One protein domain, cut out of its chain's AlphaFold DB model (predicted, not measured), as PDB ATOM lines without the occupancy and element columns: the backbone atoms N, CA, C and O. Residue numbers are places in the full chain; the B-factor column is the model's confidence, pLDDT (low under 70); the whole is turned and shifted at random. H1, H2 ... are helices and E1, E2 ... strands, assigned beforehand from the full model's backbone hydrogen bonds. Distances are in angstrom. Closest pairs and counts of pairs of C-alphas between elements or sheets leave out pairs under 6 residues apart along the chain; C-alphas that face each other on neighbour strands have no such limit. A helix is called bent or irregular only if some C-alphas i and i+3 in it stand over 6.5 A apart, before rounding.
ATOM      1  N   GLY A 394      36.498 -44.706 -11.770       97.12
ATOM      2  CA  GLY A 394      36.618 -43.411 -11.099       97.12
ATOM      3  C   GLY A 394      35.716 -42.300 -11.667       97.12
ATOM      4  O   GLY A 394      35.829 -41.158 -11.214       97.12
ATOM      5  N   LEU A 395      34.781 -42.597 -12.576       98.31
ATOM      6  CA  LEU A 395      33.911 -41.618 -13.253       98.31
ATOM      7  C   LEU A 395      32.491 -41.546 -12.642       98.31
ATOM      8  O   LEU A 395      32.079 -42.453 -11.919       98.31
ATOM      9  N   ASP A 396      31.762 -40.442 -12.871       98.62
ATOM     10  CA  ASP A 396      30.457 -40.181 -12.222       98.62
ATOM     11  C   ASP A 396      29.295 -40.923 -12.883       98.62
ATOM     12  O   ASP A 396      28.543 -41.622 -12.205       98.62
ATOM     13  N   ILE A 397      29.140 -40.733 -14.195       98.88
ATOM     14  CA  ILE A 397      28.057 -41.288 -15.009       98.88
ATOM     15  C   ILE A 397      28.676 -41.876 -16.280       98.88
ATOM     16  O   ILE A 397      29.471 -41.206 -16.943       98.88
ATOM     17  N   LEU A 398      28.310 -43.115 -16.620       98.69
ATOM     18  CA  LEU A 398      28.844 -43.863 -17.761       98.69
ATOM     19  C   LEU A 398      27.738 -44.523 -18.585       98.69
ATOM     20  O   LEU A 398      26.803 -45.096 -18.028       98.69
ATOM     21  N   THR A 399      27.891 -44.526 -19.909       98.56
ATOM     22  CA  THR A 399      27.053 -45.313 -20.829       98.56
ATOM     23  C   THR A 399      27.917 -45.962 -21.930       98.56
ATOM     24  O   THR A 399      28.839 -45.308 -22.431       98.56
ATOM     25  N   PRO A 400      27.696 -47.241 -22.291       97.88
ATOM     26  CA  PRO A 400      28.369 -47.905 -23.408       97.88
ATOM     27  C   PRO A 400      27.620 -47.677 -24.731       97.88
ATOM     28  O   PRO A 400      26.495 -47.174 -24.743       97.88
ATOM     29  N   VAL A 401      28.197 -48.090 -25.863       96.69
ATOM     30  CA  VAL A 401      27.459 -48.090 -27.137       96.69
ATOM     31  C   VAL A 401      26.472 -49.258 -27.158       96.69
ATOM     32  O   VAL A 401      26.872 -50.418 -27.063       96.69
ATOM     33  N   CYS A 402      25.183 -48.977 -27.345       97.19
ATOM     34  CA  CYS A 402      24.170 -50.011 -27.545       97.19
ATOM     35  C   CYS A 402      23.932 -50.271 -29.035       97.19
ATOM     36  O   CYS A 402      23.537 -49.369 -29.771       97.19
ATOM     37  N   TYR A 403      24.132 -51.508 -29.489       96.19
ATOM     38  CA  TYR A 403      23.871 -51.917 -30.872       96.19
ATOM     39  C   TYR A 403      22.641 -52.827 -30.992       96.19
ATOM     40  O   TYR A 403      22.326 -53.601 -30.093       96.19
ATOM     41  N   ILE A 404      21.995 -52.821 -32.158       94.38
ATOM     42  CA  ILE A 404      20.990 -53.808 -32.574       94.38
ATOM     43  C   ILE A 404      21.469 -54.535 -33.838       94.38
ATOM     44  O   ILE A 404      22.055 -53.925 -34.733       94.38
ATOM     45  N   ASN A 405      21.228 -55.849 -33.920       91.00
ATOM     46  CA  ASN A 405      21.557 -56.643 -35.108       91.00
ATOM     47  C   ASN A 405      20.361 -56.697 -36.073       91.00
ATOM     48  O   ASN A 405      19.404 -57.446 -35.855       91.00
ATOM     49  N   VAL A 406      20.441 -55.922 -37.153       89.31
ATOM     50  CA  VAL A 406      19.448 -55.877 -38.232       89.31
ATOM     51  C   VAL A 406      20.008 -56.633 -39.434       89.31
ATOM     52  O   VAL A 406      20.925 -56.168 -40.106       89.31
ATOM     53  N   ARG A 407      19.458 -57.825 -39.705       87.25
ATOM     54  CA  ARG A 407      19.848 -58.694 -40.841       87.25
ATOM     55  C   ARG A 407      21.371 -58.932 -40.937       87.25
ATOM     56  O   ARG A 407      21.939 -58.886 -42.020       87.25
ATOM     57  N   GLY A 408      22.036 -59.149 -39.799       87.38
ATOM     58  CA  GLY A 408      23.490 -59.341 -39.713       87.38
ATOM     59  C   GLY A 408      24.297 -58.048 -39.534       87.38
ATOM     60  O   GLY A 408      25.410 -58.108 -39.022       87.38
ATOM     61  N   THR A 409      23.733 -56.882 -39.862       90.19
ATOM     62  CA  THR A 409      24.391 -55.576 -39.687       90.19
ATOM     63  C   THR A 409      24.196 -55.060 -38.262       90.19
ATOM     64  O   THR A 409      23.077 -55.056 -37.750       90.19
ATOM     65  N   MET A 410      25.270 -54.591 -37.625       91.81
ATOM     66  CA  MET A 410      25.216 -53.948 -36.308       91.81
ATOM     67  C   MET A 410      24.981 -52.443 -36.476       91.81
ATOM     68  O   MET A 410      25.833 -51.734 -37.006       91.81
ATOM     69  N   MET A 411      23.827 -51.954 -36.027       93.25
ATOM     70  CA  MET A 411      23.434 -50.537 -36.078       93.25
ATOM     71  C   MET A 411      23.375 -49.965 -34.659       93.25
ATOM     72  O   MET A 411      23.025 -50.703 -33.740       93.25
ATOM     73  N   ASN A 412      23.703 -48.684 -34.451       93.56
ATOM     74  CA  ASN A 412      23.497 -48.055 -33.139       93.56
ATOM     75  C   ASN A 412      21.989 -48.006 -32.837       93.56
ATOM     76  O   ASN A 412      21.210 -47.510 -33.650       93.56
ATOM     77  N   TYR A 413      21.598 -48.551 -31.688       94.56
ATOM     78  CA  TYR A 413      20.225 -48.564 -31.193       94.56
ATOM     79  C   TYR A 413      19.929 -47.331 -30.333       94.56
ATOM     80  O   TYR A 413      18.870 -46.716 -30.466       94.56
ATOM     81  N   ASP A 414      20.870 -46.946 -29.467       93.50
ATOM     82  CA  ASP A 414      20.660 -45.886 -28.485       93.50
ATOM     83  C   ASP A 414      21.256 -44.553 -28.952       93.50
ATOM     84  O   ASP A 414      22.377 -44.158 -28.621       93.50
ATOM     85  N   LEU A 415      20.453 -43.830 -29.732       93.62
ATOM     86  CA  LEU A 415      20.765 -42.487 -30.228       93.62
ATOM     87  C   LEU A 415      20.625 -41.388 -29.153       93.62
ATOM     88  O   LEU A 415      20.700 -40.205 -29.478       93.62
ATOM     89  N   ASN A 416      20.416 -41.739 -27.877       95.00
ATOM     90  CA  ASN A 416      20.346 -40.761 -26.785       95.00
ATOM     91  C   ASN A 416      21.724 -40.485 -26.158       95.00
ATOM     92  O   ASN A 416      21.891 -39.464 -25.498       95.00
ATOM     93  N   ALA A 417      22.718 -41.347 -26.406       96.25
ATOM     94  CA  ALA A 417      24.111 -41.107 -26.045       96.25
ATOM     95  C   ALA A 417      24.809 -40.249 -27.120       96.25
ATOM     96  O   ALA A 417      25.073 -40.738 -28.224       96.25
ATOM     97  N   TRP A 418      25.092 -38.977 -26.822       96.25
ATOM     98  CA  TRP A 418      25.683 -38.028 -27.780       96.25
ATOM     99  C   TRP A 418      26.392 -36.834 -27.113       96.25
ATOM    100  O   TRP A 418      26.209 -36.558 -25.926       96.25
ATOM    101  N   VAL A 419      27.198 -36.123 -27.907       96.12
ATOM    102  CA  VAL A 419      27.915 -34.883 -27.550       96.12
ATOM    103  C   VAL A 419      27.655 -33.797 -28.607       96.12
ATOM    104  O   VAL A 419      27.448 -34.123 -29.779       96.12
ATOM    105  N   GLY A 420      27.639 -32.522 -28.206       94.00
ATOM    106  CA  GLY A 420      27.549 -31.361 -29.098       94.00
ATOM    107  C   GLY A 420      26.239 -30.559 -29.020       94.00
ATOM    108  O   GLY A 420      25.665 -30.369 -27.952       94.00
ATOM    109  N   GLU A 421      25.776 -30.014 -30.148       92.06
ATOM    110  CA  GLU A 421      24.735 -28.969 -30.170       92.06
ATOM    111  C   GLU A 421      23.402 -29.414 -30.794       92.06
ATOM    112  O   GLU A 421      23.344 -29.840 -31.953       92.06
ATOM    113  N   ARG A 422      22.296 -29.198 -30.063       92.12
ATOM    114  CA  ARG A 422      20.914 -29.292 -30.572       92.12
ATOM    115  C   ARG A 422      20.280 -27.912 -30.754       92.12
ATOM    116  O   ARG A 422      20.670 -26.932 -30.125       92.12
ATOM    117  N   SER A 423      19.279 -27.825 -31.627       90.19
ATOM    118  CA  SER A 423      18.616 -26.563 -31.948       90.19
ATOM    119  C   SER A 423      17.770 -26.014 -30.789       90.19
ATOM    120  O   SER A 423      16.989 -26.736 -30.171       90.19
ATOM    121  N   VAL A 424      17.873 -24.702 -30.559       90.31
ATOM    122  CA  VAL A 424      17.110 -23.947 -29.549       90.31
ATOM    123  C   VAL A 424      15.709 -23.580 -30.061       90.31
ATOM    124  O   VAL A 424      15.542 -23.206 -31.226       90.31
ATOM    125  N   ARG A 425      14.694 -23.644 -29.183       88.00
ATOM    126  CA  ARG A 425      13.303 -23.217 -29.454       88.00
ATOM    127  C   ARG A 425      13.257 -21.723 -29.827       88.00
ATOM    128  O   ARG A 425      13.557 -20.898 -28.965       88.00
ATOM    129  N   PRO A 426      12.843 -21.337 -31.053       85.88
ATOM    130  CA  PRO A 426      12.700 -19.929 -31.416       85.88
ATOM    131  C   PRO A 426      11.661 -19.225 -30.523       85.88
ATOM    132  O   PRO A 426      10.628 -19.835 -30.234       85.88
ATOM    133  N   PRO A 427      11.851 -17.944 -30.141       79.88
ATOM    134  CA  PRO A 427      10.907 -17.219 -29.277       79.88
ATOM    135  C   PRO A 427       9.471 -17.139 -29.821       79.88
ATOM    136  O   PRO A 427       8.518 -17.040 -29.053       79.88
ATOM    137  N   THR A 428       9.300 -17.220 -31.141       77.38
ATOM    138  CA  THR A 428       7.994 -17.243 -31.818       77.38
ATOM    139  C   THR A 428       7.271 -18.592 -31.715       77.38
ATOM    140  O   THR A 428       6.067 -18.662 -31.954       77.38
ATOM    141  N   HIS A 429       7.960 -19.677 -31.348       73.69
ATOM    142  CA  HIS A 429       7.442 -21.047 -31.425       73.69
ATOM    143  C   HIS A 429       6.697 -21.474 -30.144       73.69
ATOM    144  O   HIS A 429       7.031 -22.452 -29.470       73.69
ATOM    145  N   LEU A 430       5.663 -20.704 -29.794       67.25
ATOM    146  CA  LEU A 430       4.983 -20.740 -28.494       67.25
ATOM    147  C   LEU A 430       4.054 -21.951 -28.259       67.25
ATOM    148  O   LEU A 430       3.580 -22.129 -27.135       67.25
ATOM    149  N   ASN A 431       3.818 -22.809 -29.255       63.38
ATOM    150  CA  ASN A 431       2.736 -23.808 -29.221       63.38
ATOM    151  C   ASN A 431       3.138 -25.204 -28.694       63.38
ATOM    152  O   ASN A 431       2.391 -26.161 -28.867       63.38
ATOM    153  N   GLY A 432       4.308 -25.348 -28.060       63.25
ATOM    154  CA  GLY A 432       4.713 -26.581 -27.356       63.25
ATOM    155  C   GLY A 432       5.084 -27.779 -28.245       63.25
ATOM    156  O   GLY A 432       5.667 -28.737 -27.759       63.25
ATOM    157  N   THR A 433       4.834 -27.709 -29.552       70.25
ATOM    158  CA  THR A 433       5.162 -28.736 -30.560       70.25
ATOM    159  C   THR A 433       6.628 -28.733 -31.014       70.25
ATOM    160  O   THR A 433       6.971 -29.379 -32.003       70.25
ATOM    161  N   TYR A 434       7.500 -27.977 -30.342       81.25
ATOM    162  CA  TYR A 434       8.907 -27.874 -30.717       81.25
ATOM    163  C   TYR A 434       9.684 -29.120 -30.281       81.25
ATOM    164  O   TYR A 434       9.719 -29.435 -29.095       81.25
ATOM    165  N   VAL A 435      10.354 -29.769 -31.233       83.62
ATOM    166  CA  VAL A 435      11.304 -30.861 -30.984       83.62
ATOM    167  C   VAL A 435      12.694 -30.392 -31.434       83.62
ATOM    168  O   VAL A 435      12.828 -29.983 -32.594       83.62
ATOM    169  N   PRO A 436      13.721 -30.430 -30.564       85.06
ATOM    170  CA  PRO A 436      15.103 -30.154 -30.945       85.06
ATOM    171  C   PRO A 436      15.568 -31.067 -32.077       85.06
ATOM    172  O   PRO A 436      15.320 -32.273 -32.067       85.06
ATOM    173  N   ARG A 437      16.294 -30.500 -33.037       86.56
ATOM    174  CA  ARG A 437      17.043 -31.258 -34.042       86.56
ATOM    175  C   ARG A 437      18.530 -31.234 -33.689       86.56
ATOM    176  O   ARG A 437      18.981 -30.231 -33.131       86.56
ATOM    177  N   PRO A 438      19.306 -32.277 -34.026       88.31
ATOM    178  CA  PRO A 438      20.760 -32.165 -34.014       88.31
ATOM    179  C   PRO A 438      21.208 -31.044 -34.967       88.31
ATOM    180  O   PRO A 438      20.628 -30.880 -36.044       88.31
ATOM    181  N   LEU A 439      22.222 -30.278 -34.563       90.19
ATOM    182  CA  LEU A 439      22.936 -29.322 -35.417       90.19
ATOM    183  C   LEU A 439      24.375 -29.801 -35.621       90.19
ATOM    184  O   LEU A 439      24.768 -30.121 -36.739       90.19
ATOM    185  N   HIS A 440      25.112 -29.930 -34.521       92.31
ATOM    186  CA  HIS A 440      26.495 -30.396 -34.482       92.31
ATOM    187  C   HIS A 440      26.590 -31.516 -33.444       92.31
ATOM    188  O   HIS A 440      27.116 -31.307 -32.358       92.31
ATOM    189  N   VAL A 441      25.974 -32.667 -33.730       94.19
ATOM    190  CA  VAL A 441      25.861 -33.793 -32.787       94.19
ATOM    191  C   VAL A 441      26.658 -34.989 -33.290       94.19
ATOM    192  O   VAL A 441      26.382 -35.491 -34.378       94.19
ATOM    193  N   GLU A 442      27.583 -35.477 -32.467       95.06
ATOM    194  CA  GLU A 442      28.213 -36.790 -32.632       95.06
ATOM    195  C   GLU A 442      27.519 -37.791 -31.695       95.06
ATOM    196  O   GLU A 442      27.535 -37.635 -30.470       95.06
ATOM    197  N   PHE A 443      26.896 -38.834 -32.252       95.56
ATOM    198  CA  PHE A 443      26.396 -39.962 -31.459       95.56
ATOM    199  C   PHE A 443      27.567 -40.793 -30.929       95.56
ATOM    200  O   PHE A 443      28.607 -40.896 -31.578       95.56
ATOM    201  N   LEU A 444      27.398 -41.468 -29.788       94.94
ATOM    202  CA  LEU A 444      28.496 -42.167 -29.107       94.94
ATOM    203  C   LEU A 444      29.229 -43.211 -29.977       94.94
ATOM    204  O   LEU A 444      30.419 -43.451 -29.792       94.94
ATOM    205  N   ASN A 445      28.548 -43.812 -30.957       93.56
ATOM    206  CA  ASN A 445      29.157 -44.764 -31.895       93.56
ATOM    207  C   ASN A 445      30.002 -44.113 -33.013       93.56
ATOM    208  O   ASN A 445      30.626 -44.845 -33.782       93.56
ATOM    209  N   GLN A 446      29.914 -42.790 -33.172       93.88
ATOM    210  CA  GLN A 446      30.604 -41.981 -34.183       93.88
ATOM    211  C   GLN A 446      31.838 -41.285 -33.604       93.88
ATOM    212  O   GLN A 446      32.779 -41.028 -34.353       93.88
ATOM    213  N   ILE A 447      31.844 -41.023 -32.289       91.94
ATOM    214  CA  ILE A 447      32.995 -40.462 -31.581       91.94
ATOM    215  C   ILE A 447      34.217 -41.357 -31.829       91.94
ATOM    216  O   ILE A 447      34.198 -42.563 -31.580       91.94
ATOM    217  N   ASP A 448      35.275 -40.731 -32.342       85.12
ATOM    218  CA  ASP A 448      36.530 -41.368 -32.744       85.12
ATOM    219  C   ASP A 448      37.123 -42.284 -31.658       85.12
ATOM    220  O   ASP A 448      37.577 -41.837 -30.604       85.12
ATOM    221  N   LYS A 449      37.148 -43.582 -31.977       79.62
ATOM    222  CA  LYS A 449      37.572 -44.695 -31.116       79.62
ATOM    223  C   LYS A 449      39.082 -44.806 -30.892       79.62
ATOM    224  O   LYS A 449      39.497 -45.615 -30.063       79.62
ATOM    225  N   SER A 450      39.894 -44.019 -31.604       72.88
ATOM    226  CA  SER A 450      41.344 -43.927 -31.368       72.88
ATOM    227  C   SER A 450      41.710 -43.053 -30.159       72.88
ATOM    228  O   SER A 450      42.858 -43.059 -29.717       72.88
ATOM    229  N   LYS A 451      40.729 -42.324 -29.610       67.31
ATOM    230  CA  LYS A 451      40.843 -41.542 -28.374       67.31
ATOM    231  C   LYS A 451      40.820 -42.450 -27.131       67.31
ATOM    232  O   LYS A 451      40.608 -43.659 -27.216       67.31
ATOM    233  N   GLU A 452      41.030 -41.830 -25.970       81.88
ATOM    234  CA  GLU A 452      40.904 -42.442 -24.639       81.88
ATOM    235  C   GLU A 452      39.642 -43.322 -24.499       81.88
ATOM    236  O   GLU A 452      38.605 -43.001 -25.084       81.88
ATOM    237  N   PRO A 453      39.655 -44.392 -23.675       88.19
ATOM    238  CA  PRO A 453      38.531 -45.333 -23.549       88.19
ATOM    239  C   PRO A 453      37.220 -44.711 -23.028       88.19
ATOM    240  O   PRO A 453      36.186 -45.384 -23.028       88.19
ATOM    241  N   PHE A 454      37.258 -43.445 -22.603       95.12
ATOM    242  CA  PHE A 454      36.126 -42.643 -22.164       95.12
ATOM    243  C   PHE A 454      36.144 -41.279 -22.870       95.12
ATOM    244  O   PHE A 454      37.130 -40.548 -22.782       95.12
ATOM    245  N   ALA A 455      35.035 -40.899 -23.504       95.38
ATOM    246  CA  ALA A 455      34.838 -39.565 -24.079       95.38
ATOM    247  C   ALA A 455      33.813 -38.762 -23.255       95.38
ATOM    248  O   ALA A 455      32.810 -39.344 -22.842       95.38
ATOM    249  N   PRO A 456      33.999 -37.449 -23.017       96.56
ATOM    250  CA  PRO A 456      32.944 -36.599 -22.461       96.56
ATOM    251  C   PRO A 456      31.709 -36.573 -23.374       96.56
ATOM    252  O   PRO A 456      31.857 -36.522 -24.594       96.56
ATOM    253  N   ILE A 457      30.508 -36.590 -22.789       97.19
ATOM    254  CA  ILE A 457      29.226 -36.531 -23.514       97.19
ATOM    255  C   ILE A 457      28.214 -35.631 -22.794       97.19
ATOM    256  O   ILE A 457      28.223 -35.540 -21.565       97.19
ATOM    257  N   ASP A 458      27.319 -35.004 -23.558       97.44
ATOM    258  CA  ASP A 458      26.299 -34.071 -23.050       97.44
ATOM    259  C   ASP A 458      24.966 -34.762 -22.718       97.44
ATOM    260  O   ASP A 458      24.141 -34.215 -21.986       97.44
ATOM    261  N   SER A 459      24.755 -35.977 -23.231       97.56
ATOM    262  CA  SER A 459      23.561 -36.797 -23.013       97.56
ATOM    263  C   SER A 459      23.914 -38.284 -23.003       97.56
ATOM    264  O   SER A 459      24.800 -38.718 -23.740       97.56
ATOM    265  N   VAL A 460      23.204 -39.074 -22.191       98.19
ATOM    266  CA  VAL A 460      23.400 -40.528 -22.044       98.19
ATOM    267  C   VAL A 460      22.274 -41.351 -22.665       98.19
ATOM    268  O   VAL A 460      21.132 -40.899 -22.811       98.19
ATOM    269  N   GLY A 461      22.610 -42.604 -22.981       94.38
ATOM    270  CA  GLY A 461      21.649 -43.635 -23.347       94.38
ATOM    271  C   GLY A 461      20.627 -43.922 -22.243       94.38
ATOM    272  O   GLY A 461      20.737 -43.428 -21.125       94.38
ATOM    273  N   GLY A 462      19.629 -44.737 -22.567       93.94
ATOM    274  CA  GLY A 462      18.743 -45.392 -21.608       93.94
ATOM    275  C   GLY A 462      19.057 -46.875 -21.406       93.94
ATOM    276  O   GLY A 462      18.855 -47.366 -20.300       93.94
ATOM    277  N   THR A 463      19.584 -47.575 -22.425       96.81
ATOM    278  CA  THR A 463      19.673 -49.048 -22.392       96.81
ATOM    279  C   THR A 463      20.584 -49.575 -21.281       96.81
ATOM    280  O   THR A 463      20.251 -50.566 -20.635       96.81
ATOM    281  N   MET A 464      21.713 -48.905 -21.027       98.31
ATOM    282  CA  MET A 464      22.544 -49.150 -19.848       98.31
ATOM    283  C   MET A 464      23.214 -47.850 -19.394       98.31
ATOM    284  O   MET A 464      23.894 -47.187 -20.186       98.31
ATOM    285  N   VAL A 465      23.044 -47.489 -18.120       98.69
ATOM    286  CA  VAL A 465      23.669 -46.298 -17.520       98.69
ATOM    287  C   VAL A 465      24.185 -46.628 -16.126       98.69
ATOM    288  O   VAL A 465      23.407 -46.908 -15.217       98.69
ATOM    289  N   TYR A 466      25.496 -46.551 -15.938       98.88
ATOM    290  CA  TYR A 466      26.106 -46.551 -14.614       98.88
ATOM    291  C   TYR A 466      26.096 -45.129 -14.040       98.88
ATOM    292  O   TYR A 466      26.377 -44.162 -14.750       98.88
ATOM    293  N   VAL A 467      25.807 -45.010 -12.747       98.94
ATOM    294  CA  VAL A 467      25.823 -43.765 -11.975       98.94
ATOM    295  C   VAL A 467      26.440 -44.051 -10.602       98.94
ATOM    296  O   VAL A 467      26.014 -44.973  -9.903       98.94
ATOM    297  N   ARG A 468      27.418 -43.250 -10.161       98.81
ATOM    298  CA  ARG A 468      27.862 -43.237  -8.754       98.81
ATOM    299  C   ARG A 468      26.655 -42.986  -7.847       98.81
ATOM    300  O   ARG A 468      25.990 -41.966  -8.002       98.81
ATOM    301  N   ALA A 469      26.405 -43.834  -6.847       98.69
ATOM    302  CA  ALA A 469      25.236 -43.683  -5.968       98.69
ATOM    303  C   ALA A 469      25.190 -42.308  -5.268       98.69
ATOM    304  O   ALA A 469      24.119 -41.762  -5.017       98.69
ATOM    305  N   GLU A 470      26.354 -41.706  -5.018       97.94
ATOM    306  CA  GLU A 470      26.473 -40.369  -4.435       97.94
ATOM    307  C   GLU A 470      25.917 -39.242  -5.328       97.94
ATOM    308  O   GLU A 470      25.329 -38.290  -4.820       97.94
ATOM    309  N   VAL A 471      25.993 -39.381  -6.657       98.75
ATOM    310  CA  VAL A 471      25.374 -38.444  -7.616       98.75
ATOM    311  C   VAL A 471      23.854 -38.423  -7.416       98.75
ATOM    312  O   VAL A 471      23.240 -37.358  -7.332       98.75
ATOM    313  N   HIS A 472      23.255 -39.605  -7.241       98.75
ATOM    314  CA  HIS A 472      21.840 -39.749  -6.908       98.75
ATOM    315  C   HIS A 472      21.500 -39.223  -5.499       98.75
ATOM    316  O   HIS A 472      20.464 -38.577  -5.334       98.75
ATOM    317  N   ARG A 473      22.363 -39.420  -4.489       98.19
ATOM    318  CA  ARG A 473      22.151 -38.867  -3.130       98.19
ATOM    319  C   ARG A 473      22.158 -37.342  -3.089       98.19
ATOM    320  O   ARG A 473      21.420 -36.762  -2.296       98.19
ATOM    321  N   GLN A 474      22.914 -36.691  -3.970       98.19
ATOM    322  CA  GLN A 474      22.924 -35.230  -4.111       98.19
ATOM    323  C   GLN A 474      21.748 -34.686  -4.948       98.19
ATOM    324  O   GLN A 474      21.696 -33.498  -5.257       98.19
ATOM    325  N   GLY A 475      20.760 -35.533  -5.264       97.69
ATOM    326  CA  GLY A 475      19.485 -35.133  -5.863       97.69
ATOM    327  C   GLY A 475      19.447 -35.170  -7.390       97.69
ATOM    328  O   GLY A 475      18.432 -34.781  -7.972       97.69
ATOM    329  N   ILE A 476      20.502 -35.653  -8.055       98.50
ATOM    330  CA  ILE A 476      20.472 -35.875  -9.504       98.50
ATOM    331  C   ILE A 476      19.601 -37.097  -9.801       98.50
ATOM    332  O   ILE A 476      19.910 -38.224  -9.420       98.50
ATOM    333  N   LEU A 477      18.496 -36.859 -10.496       98.19
ATOM    334  CA  LEU A 477      17.478 -37.839 -10.868       98.19
ATOM    335  C   LEU A 477      17.113 -37.650 -12.346       98.19
ATOM    336  O   LEU A 477      17.356 -36.580 -12.910       98.19
ATOM    337  N   PHE A 478      16.474 -38.646 -12.963       98.44
ATOM    338  CA  PHE A 478      15.942 -38.506 -14.322       98.44
ATOM    339  C   PHE A 478      14.854 -37.423 -14.336       98.44
ATOM    340  O   PHE A 478      13.848 -37.581 -13.631       98.44
ATOM    341  N   PRO A 479      14.983 -36.320 -15.098       97.38
ATOM    342  CA  PRO A 479      14.000 -35.255 -15.005       97.38
ATOM    343  C   PRO A 479      12.628 -35.693 -15.521       97.38
ATOM    344  O   PRO A 479      12.476 -36.155 -16.650       97.38
ATOM    345  N   VAL A 480      11.603 -35.515 -14.685       93.81
ATOM    346  CA  VAL A 480      10.194 -35.830 -15.001       93.81
ATOM    347  C   VAL A 480       9.513 -34.748 -15.859       93.81
ATOM    348  O   VAL A 480       8.295 -34.747 -16.036       93.81
ATOM    349  N   HIS A 481      10.287 -33.791 -16.360       89.56
ATOM    350  CA  HIS A 481       9.875 -32.704 -17.238       89.56
ATOM    351  C   HIS A 481      11.075 -32.237 -18.065       89.56
ATOM    352  O   HIS A 481      12.215 -32.517 -17.697       89.56
ATOM    353  N   TYR A 482      10.822 -31.540 -19.171       91.50
ATOM    354  CA  TYR A 482      11.879 -30.940 -19.987       91.50
ATOM    355  C   TYR A 482      12.543 -29.775 -19.233       91.50
ATOM    356  O   TYR A 482      11.936 -28.710 -19.082       91.50
ATOM    357  N   VAL A 483      13.770 -29.952 -18.735       93.44
ATOM    358  CA  VAL A 483      14.450 -28.913 -17.931       93.44
ATOM    359  C   VAL A 483      15.082 -27.814 -18.788       93.44
ATOM    360  O   VAL A 483      15.163 -26.664 -18.354       93.44
ATOM    361  N   ILE A 484      15.490 -28.127 -20.019       92.62
ATOM    362  CA  ILE A 484      16.143 -27.172 -20.916       92.62
ATOM    363  C   ILE A 484      15.074 -26.255 -21.521       92.62
ATOM    364  O   ILE A 484      14.109 -26.697 -22.156       92.62
ATOM    365  N   GLY A 485      15.240 -24.951 -21.289       89.94
ATOM    366  CA  GLY A 485      14.279 -23.926 -21.698       89.94
ATOM    367  C   GLY A 485      12.974 -23.905 -20.897       89.94
ATOM    368  O   GLY A 485      11.969 -23.409 -21.411       89.94
ATOM    369  N   SER A 486      12.962 -24.473 -19.685       87.81
ATOM    370  CA  SER A 486      11.857 -24.290 -18.736       87.81
ATOM    371  C   SER A 486      11.793 -22.845 -18.227       87.81
ATOM    372  O   SER A 486      12.813 -22.215 -17.952       87.81
ATOM    373  N   GLU A 487      10.576 -22.331 -18.083       83.06
ATOM    374  CA  GLU A 487      10.255 -20.956 -17.688       83.06
ATOM    375  C   GLU A 487       9.135 -20.970 -16.628       83.06
ATOM    376  O   GLU A 487       8.375 -21.931 -16.519       83.06
ATOM    377  N   TRP A 488       8.966 -19.879 -15.870       79.81
ATOM    378  CA  TRP A 488       8.044 -19.811 -14.719       79.81
ATOM    379  C   TRP A 488       6.608 -20.304 -14.960       79.81
ATOM    380  O   TRP A 488       6.008 -20.845 -14.036       79.81
ATOM    381  N   GLY A 489       6.061 -20.106 -16.164       74.25
ATOM    382  CA  GLY A 489       4.707 -20.538 -16.544       74.25
ATOM    383  C   GLY A 489       4.660 -21.544 -17.697       74.25
ATOM    384  O   GLY A 489       3.610 -21.699 -18.320       74.25
ATOM    385  N   ARG A 490       5.789 -22.173 -18.052       76.12
ATOM    386  CA  ARG A 490       5.929 -22.966 -19.284       76.12
ATOM    387  C   ARG A 490       7.019 -24.030 -19.135       76.12
ATOM    388  O   ARG A 490       8.170 -23.710 -18.866       76.12
ATOM    389  N   GLU A 491       6.660 -25.288 -19.384       83.06
ATOM    390  CA  GLU A 491       7.638 -26.378 -19.481       83.06
ATOM    391  C   GLU A 491       8.649 -26.119 -20.619       83.06
ATOM    392  O   GLU A 491       8.358 -25.455 -21.627       83.06
ATOM    393  N   GLY A 492       9.858 -26.645 -20.437       88.06
ATOM    394  CA  GLY A 492      10.908 -26.630 -21.439       88.06
ATOM    395  C   GLY A 492      10.564 -27.425 -22.691       88.06
ATOM    396  O   GLY A 492       9.415 -27.760 -22.976       88.06
ATOM    397  N   TYR A 493      11.587 -27.674 -23.490       87.94
ATOM    398  CA  TYR A 493      11.449 -28.370 -24.770       87.94
ATOM    399  C   TYR A 493      12.556 -29.396 -25.015       87.94
ATOM    400  O   TYR A 493      12.510 -30.102 -26.018       87.94
ATOM    401  N   ASP A 494      13.542 -29.472 -24.120       91.81
ATOM    402  CA  ASP A 494      14.608 -30.462 -24.176       91.81
ATOM    403  C   ASP A 494      15.066 -30.899 -22.765       91.81
ATOM    404  O   ASP A 494      14.661 -30.309 -21.758       91.81
ATOM    405  N   GLY A 495      15.866 -31.961 -22.674       93.69
ATOM    406  CA  GLY A 495      16.415 -32.489 -21.428       93.69
ATOM    407  C   GLY A 495      15.347 -33.106 -20.527       93.69
ATOM    408  O   GLY A 495      15.066 -32.594 -19.447       93.69
ATOM    409  N   ILE A 496      14.732 -34.203 -20.969       93.94
ATOM    410  CA  ILE A 496      13.842 -35.030 -20.143       93.94
ATOM    411  C   ILE A 496      14.474 -36.410 -19.946       93.94
ATOM    412  O   ILE A 496      15.142 -36.917 -20.845       93.94
ATOM    413  N   GLU A 497      14.218 -37.050 -18.805       96.38
ATOM    414  CA  GLU A 497      14.592 -38.452 -18.574       96.38
ATOM    415  C   GLU A 497      16.124 -38.675 -18.695       96.38
ATOM    416  O   GLU A 497      16.868 -37.945 -18.039       96.38
ATOM    417  N   THR A 498      16.641 -39.624 -19.487       96.75
ATOM    418  CA  THR A 498      18.103 -39.813 -19.644       96.75
ATOM    419  C   THR A 498      18.789 -38.615 -20.301       96.75
ATOM    420  O   THR A 498      19.857 -38.196 -19.860       96.75
ATOM    421  N   GLU A 499      18.133 -37.991 -21.282       94.56
ATOM    422  CA  GLU A 499      18.633 -36.813 -22.005       94.56
ATOM    423  C   GLU A 499      18.710 -35.559 -21.113       94.56
ATOM    424  O   GLU A 499      19.376 -34.585 -21.450       94.56
ATOM    425  N   GLY A 500      18.025 -35.561 -19.962       96.75
ATOM    426  CA  GLY A 500      18.120 -34.502 -18.956       96.75
ATOM    427  C   GLY A 500      19.147 -34.761 -17.848       96.75
ATOM    428  O   GLY A 500      19.484 -33.826 -17.122       96.75
ATOM    429  N   LEU A 501      19.640 -35.998 -17.695       98.38
ATOM    430  CA  LEU A 501      20.447 -36.418 -16.540       98.38
ATOM    431  C   LEU A 501      21.809 -35.710 -16.490       98.38
ATOM    432  O   LEU A 501      22.203 -35.191 -15.450       98.38
ATOM    433  N   CYS A 502      22.519 -35.656 -17.616       98.25
ATOM    434  CA  CYS A 502      23.837 -35.023 -17.701       98.25
ATOM    435  C   CYS A 502      23.757 -33.502 -17.543       98.25
ATOM    436  O   CYS A 502      24.568 -32.905 -16.833       98.25
ATOM    437  N   TYR A 503      22.726 -32.885 -18.128       97.50
ATOM    438  CA  TYR A 503      22.460 -31.461 -17.968       97.50
ATOM    439  C   TYR A 503      22.238 -31.099 -16.493       97.50
ATOM    440  O   TYR A 503      22.896 -30.186 -16.002       97.50
ATOM    441  N   THR A 504      21.395 -31.830 -15.747       97.88
ATOM    442  CA  THR A 504      21.201 -31.557 -14.308       97.88
ATOM    443  C   THR A 504      22.439 -31.884 -13.471       97.88
ATOM    444  O   THR A 504      22.787 -31.098 -12.591       97.88
ATOM    445  N   ALA A 505      23.149 -32.978 -13.776       98.50
ATOM    446  CA  ALA A 505      24.395 -33.364 -13.109       98.50
ATOM    447  C   ALA A 505      25.492 -32.286 -13.219       98.50
ATOM    448  O   ALA A 505      26.205 -32.027 -12.244       98.50
ATOM    449  N   SER A 506      25.583 -31.611 -14.372       97.75
ATOM    450  CA  SER A 506      26.611 -30.599 -14.648       97.75
ATOM    451  C   SER A 506      26.577 -29.402 -13.684       97.75
ATOM    452  O   SER A 506      27.632 -28.880 -13.323       97.75
ATOM    453  N   PHE A 507      25.396 -29.015 -13.178       97.69
ATOM    454  CA  PHE A 507      25.251 -27.914 -12.211       97.69
ATOM    455  C   PHE A 507      25.862 -28.222 -10.836       97.69
ATOM    456  O   PHE A 507      26.139 -27.290 -10.081       97.69
ATOM    457  N   LEU A 508      26.092 -29.501 -10.516       98.06
ATOM    458  CA  LEU A 508      26.810 -29.937  -9.311       98.06
ATOM    459  C   LEU A 508      28.277 -30.318  -9.601       98.06
ATOM    460  O   LEU A 508      28.993 -30.748  -8.703       98.06
ATOM    461  N   GLY A 509      28.747 -30.136 -10.842       97.94
ATOM    462  CA  GLY A 509      30.126 -30.410 -11.264       97.94
ATOM    463  C   GLY A 509      30.419 -31.859 -11.673       97.94
ATOM    464  O   GLY A 509      31.552 -32.152 -12.064       97.94
ATOM    465  N   PHE A 510      29.425 -32.750 -11.624       98.62
ATOM    466  CA  PHE A 510      29.538 -34.132 -12.098       98.62
ATOM    467  C   PHE A 510      29.626 -34.205 -13.629       98.62
ATOM    468  O   PHE A 510      29.109 -33.334 -14.334       98.62
ATOM    469  N   LYS A 511      30.260 -35.261 -14.156       98.12
ATOM    470  CA  LYS A 511      30.524 -35.416 -15.598       98.12
ATOM    471  C   LYS A 511      29.974 -36.722 -16.171       98.12
ATOM    472  O   LYS A 511      30.202 -37.794 -15.614       98.12
ATOM    473  N   CYS A 512      29.319 -36.631 -17.327       98.50
ATOM    474  CA  CYS A 512      28.922 -37.790 -18.120       98.50
ATOM    475  C   CYS A 512      30.017 -38.219 -19.096       98.50
ATOM    476  O   CYS A 512      30.682 -37.385 -19.718       98.50
ATOM    477  N   TRP A 513      30.166 -39.535 -19.245       98.25
ATOM    478  CA  TRP A 513      31.186 -40.156 -20.078       98.25
ATOM    479  C   TRP A 513      30.604 -41.297 -20.913       98.25
ATOM    480  O   TRP A 513      29.825 -42.125 -20.437       98.25
ATOM    481  N   GLY A 514      31.011 -41.357 -22.172       97.38
ATOM    482  CA  GLY A 514      30.693 -42.433 -23.092       97.38
ATOM    483  C   GLY A 514      31.855 -43.410 -23.212       97.38
ATOM    484  O   GLY A 514      32.988 -43.006 -23.475       97.38
ATOM    485  N   MET A 515      31.581 -44.701 -23.042       96.81
ATOM    486  CA  MET A 515      32.575 -45.768 -23.171       96.81
ATOM    487  C   MET A 515      32.691 -46.176 -24.649       96.81
ATOM    488  O   MET A 515      32.115 -47.173 -25.076       96.81
ATOM    489  N   ILE A 516      33.397 -45.372 -25.452       92.00
ATOM    490  CA  ILE A 516      33.410 -45.445 -26.932       92.00
ATOM    491  C   ILE A 516      33.818 -46.816 -27.503       92.00
ATOM    492  O   ILE A 516      33.378 -47.208 -28.590       92.00
ATOM    493  N   ASN A 517      34.634 -47.562 -26.757       92.25
ATOM    494  CA  ASN A 517      35.145 -48.880 -27.135       92.25
ATOM    495  C   ASN A 517      34.346 -50.051 -26.537       92.25
ATOM    496  O   ASN A 517      34.595 -51.195 -26.903       92.25
ATOM    497  N   GLU A 518      33.348 -49.776 -25.695       95.44
ATOM    498  CA  GLU A 518      32.491 -50.789 -25.080       95.44
ATOM    499  C   GLU A 518      31.172 -50.925 -25.836       95.44
ATOM    500  O   GLU A 518      30.517 -49.930 -26.161       95.44
ATOM    501  N   MET A 519      30.763 -52.169 -26.096       94.69
ATOM    502  CA  MET A 519      29.523 -52.470 -26.802       94.69
ATOM    503  C   MET A 519      28.621 -53.418 -26.015       94.69
ATOM    504  O   MET A 519      29.046 -54.486 -25.582       94.69
ATOM    505  N   ILE A 520      27.350 -53.045 -25.903       97.44
ATOM    506  CA  ILE A 520      26.252 -53.921 -25.479       97.44
ATOM    507  C   ILE A 520      25.308 -54.151 -26.663       97.44
ATOM    508  O   ILE A 520      25.347 -53.410 -27.653       97.44
ATOM    509  N   VAL A 521      24.458 -55.176 -26.592       96.62
ATOM    510  CA  VAL A 521      23.539 -55.515 -27.689       96.62
ATOM    511  C   VAL A 521      22.099 -55.651 -27.200       96.62
ATOM    512  O   VAL A 521      21.796 -56.447 -26.307       96.62
ATOM    513  N   HIS A 522      21.206 -54.908 -27.846       94.94
ATOM    514  CA  HIS A 522      19.758 -54.975 -27.685       94.94
ATOM    515  C   HIS A 522      19.169 -56.217 -28.380       94.94
ATOM    516  O   HIS A 522      19.737 -56.768 -29.334       94.94
ATOM    517  N   THR A 523      18.007 -56.676 -27.924       91.38
ATOM    518  CA  THR A 523      17.203 -57.687 -28.626       91.38
ATOM    519  C   THR A 523      16.702 -57.156 -29.973       91.38
ATOM    520  O   THR A 523      16.759 -55.958 -30.261       91.38
ATOM    521  N   LYS A 524      16.227 -58.051 -30.847       79.81
ATOM    522  CA  LYS A 524      15.542 -57.608 -32.064       79.81
ATOM    523  C   LYS A 524      14.188 -57.021 -31.682       79.81
ATOM    524  O   LYS A 524      13.421 -57.658 -30.967       79.81
ATOM    525  N   GLU A 525      13.884 -55.846 -32.217       63.25
ATOM    526  CA  GLU A 525      12.505 -55.383 -32.312       63.25
ATOM    527  C   GLU A 525      11.954 -55.727 -33.695       63.25
ATOM    528  O   GLU A 525      12.652 -55.590 -34.703       63.25
ATOM    529  N   HIS A 526      10.692 -56.153 -33.735       48.53
ATOM    530  CA  HIS A 526       9.900 -56.158 -34.961       48.53
ATOM    531  C   HIS A 526       9.452 -54.717 -35.223       48.53
ATOM    532  O   HIS A 526       8.570 -54.215 -34.522       48.53
ATOM    533  N   TRP A 527      10.134 -54.063 -36.166       35.56
ATOM    534  CA  TRP A 527       9.884 -52.693 -36.628       35.56
ATOM    535  C   TRP A 527       8.798 -52.655 -37.710       35.56
ATOM    536  O   TRP A 527       8.906 -53.466 -38.658       35.56
TER     537      TRP A 527
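Overview. This is residues 394 to 527 of the 527 residues of an uncharacterized protein of Hyaloperonospora arabidopsidis (strain Emoy2) (UniProt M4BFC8). A strongly twisted wall of four strands is built along the long strand E1, with E6 beside it on one side and E2 and E5 on the other, each beside a different end of E1. From this wall the small hairpin E3 and E4, with its loop of residues 423 to 437, and the long loop of residues 474 to 497 reach out as two arms, while the short helix H2 lies between the wall and the second arm. The 134 printed residues run E1, E2, E3, E4, E5, H1, H2, E6; the branched sheet is mixed, and E3 and E4 form an antiparallel sheet. The class is mixed, helices and strands, with 55 residues, under half, in named elements. The whole is compact, with a radius of gyration of the C-alphas of 15.8 A and spans of 47 by 37 by 27 A.

Along the chain. Find C-alpha 397 at (28.057, -41.288, -15.009); from there E1 runs 28.7 A to residue 406. E2 follows at residues 409 to 412, then E3 at 418 to 422 and E4 at 438 to 443. Look next at E5, residues 464 to 468, 13.6 A long, and H1, residues 469 to 473. H2 begins at C-alpha 498, at (18.103, -39.813, -19.644), and reaches residue 506 after 13.5 A; it is irregular, but only just, with C-alphas 499 and 502 7.0 A apart. E6, residues 512 to 522, spans 21.7 A, bends by 91 degrees at residue 517 and ends at (19.758, -54.975, -27.685).

Arrangement. Start at E1, whose pairing is staggered. E5 is antiparallel to it, with N 398 and O 466 2.9 A apart. E2 makes an antiparallel hairpin with it, N 404 and O 411 at 2.8 A. On the other side E6 is parallel, at 30 degrees, with N 513 and O 397 at 2.9 A. Residues 455 to 456 pair antiparallel with residues 513 to 514 of E6. H2 is on this sheet but only grazes it; the C-alphas of Cys 502 and Cys 512 come to 5.8 A. H1 is not on it, and is close to but not clearly touching H2, the C-alphas of Val 471 and Ala 505 being 7.5 A apart. In the hairpin E3 and E4, N 421 and O 440 are 2.9 A apart; E3 and E6 are near each other, and E1 and E3 are apart. O i to N i+4 pairs are within hydrogen-bond range throughout H1 and in 3 of 5 in H2.

Size, cuts and confidence. The C-alphas farthest apart, those of Gly 408 and Trp 488, are 49.3 A apart. The printed part has no cut, and its long links are E3 to E4, E4 to E5 and H1 to H2. Mean pLDDT of the printed part is 91.0; look for values under 70 at residues 430 to 432, 451 and 525 to 527.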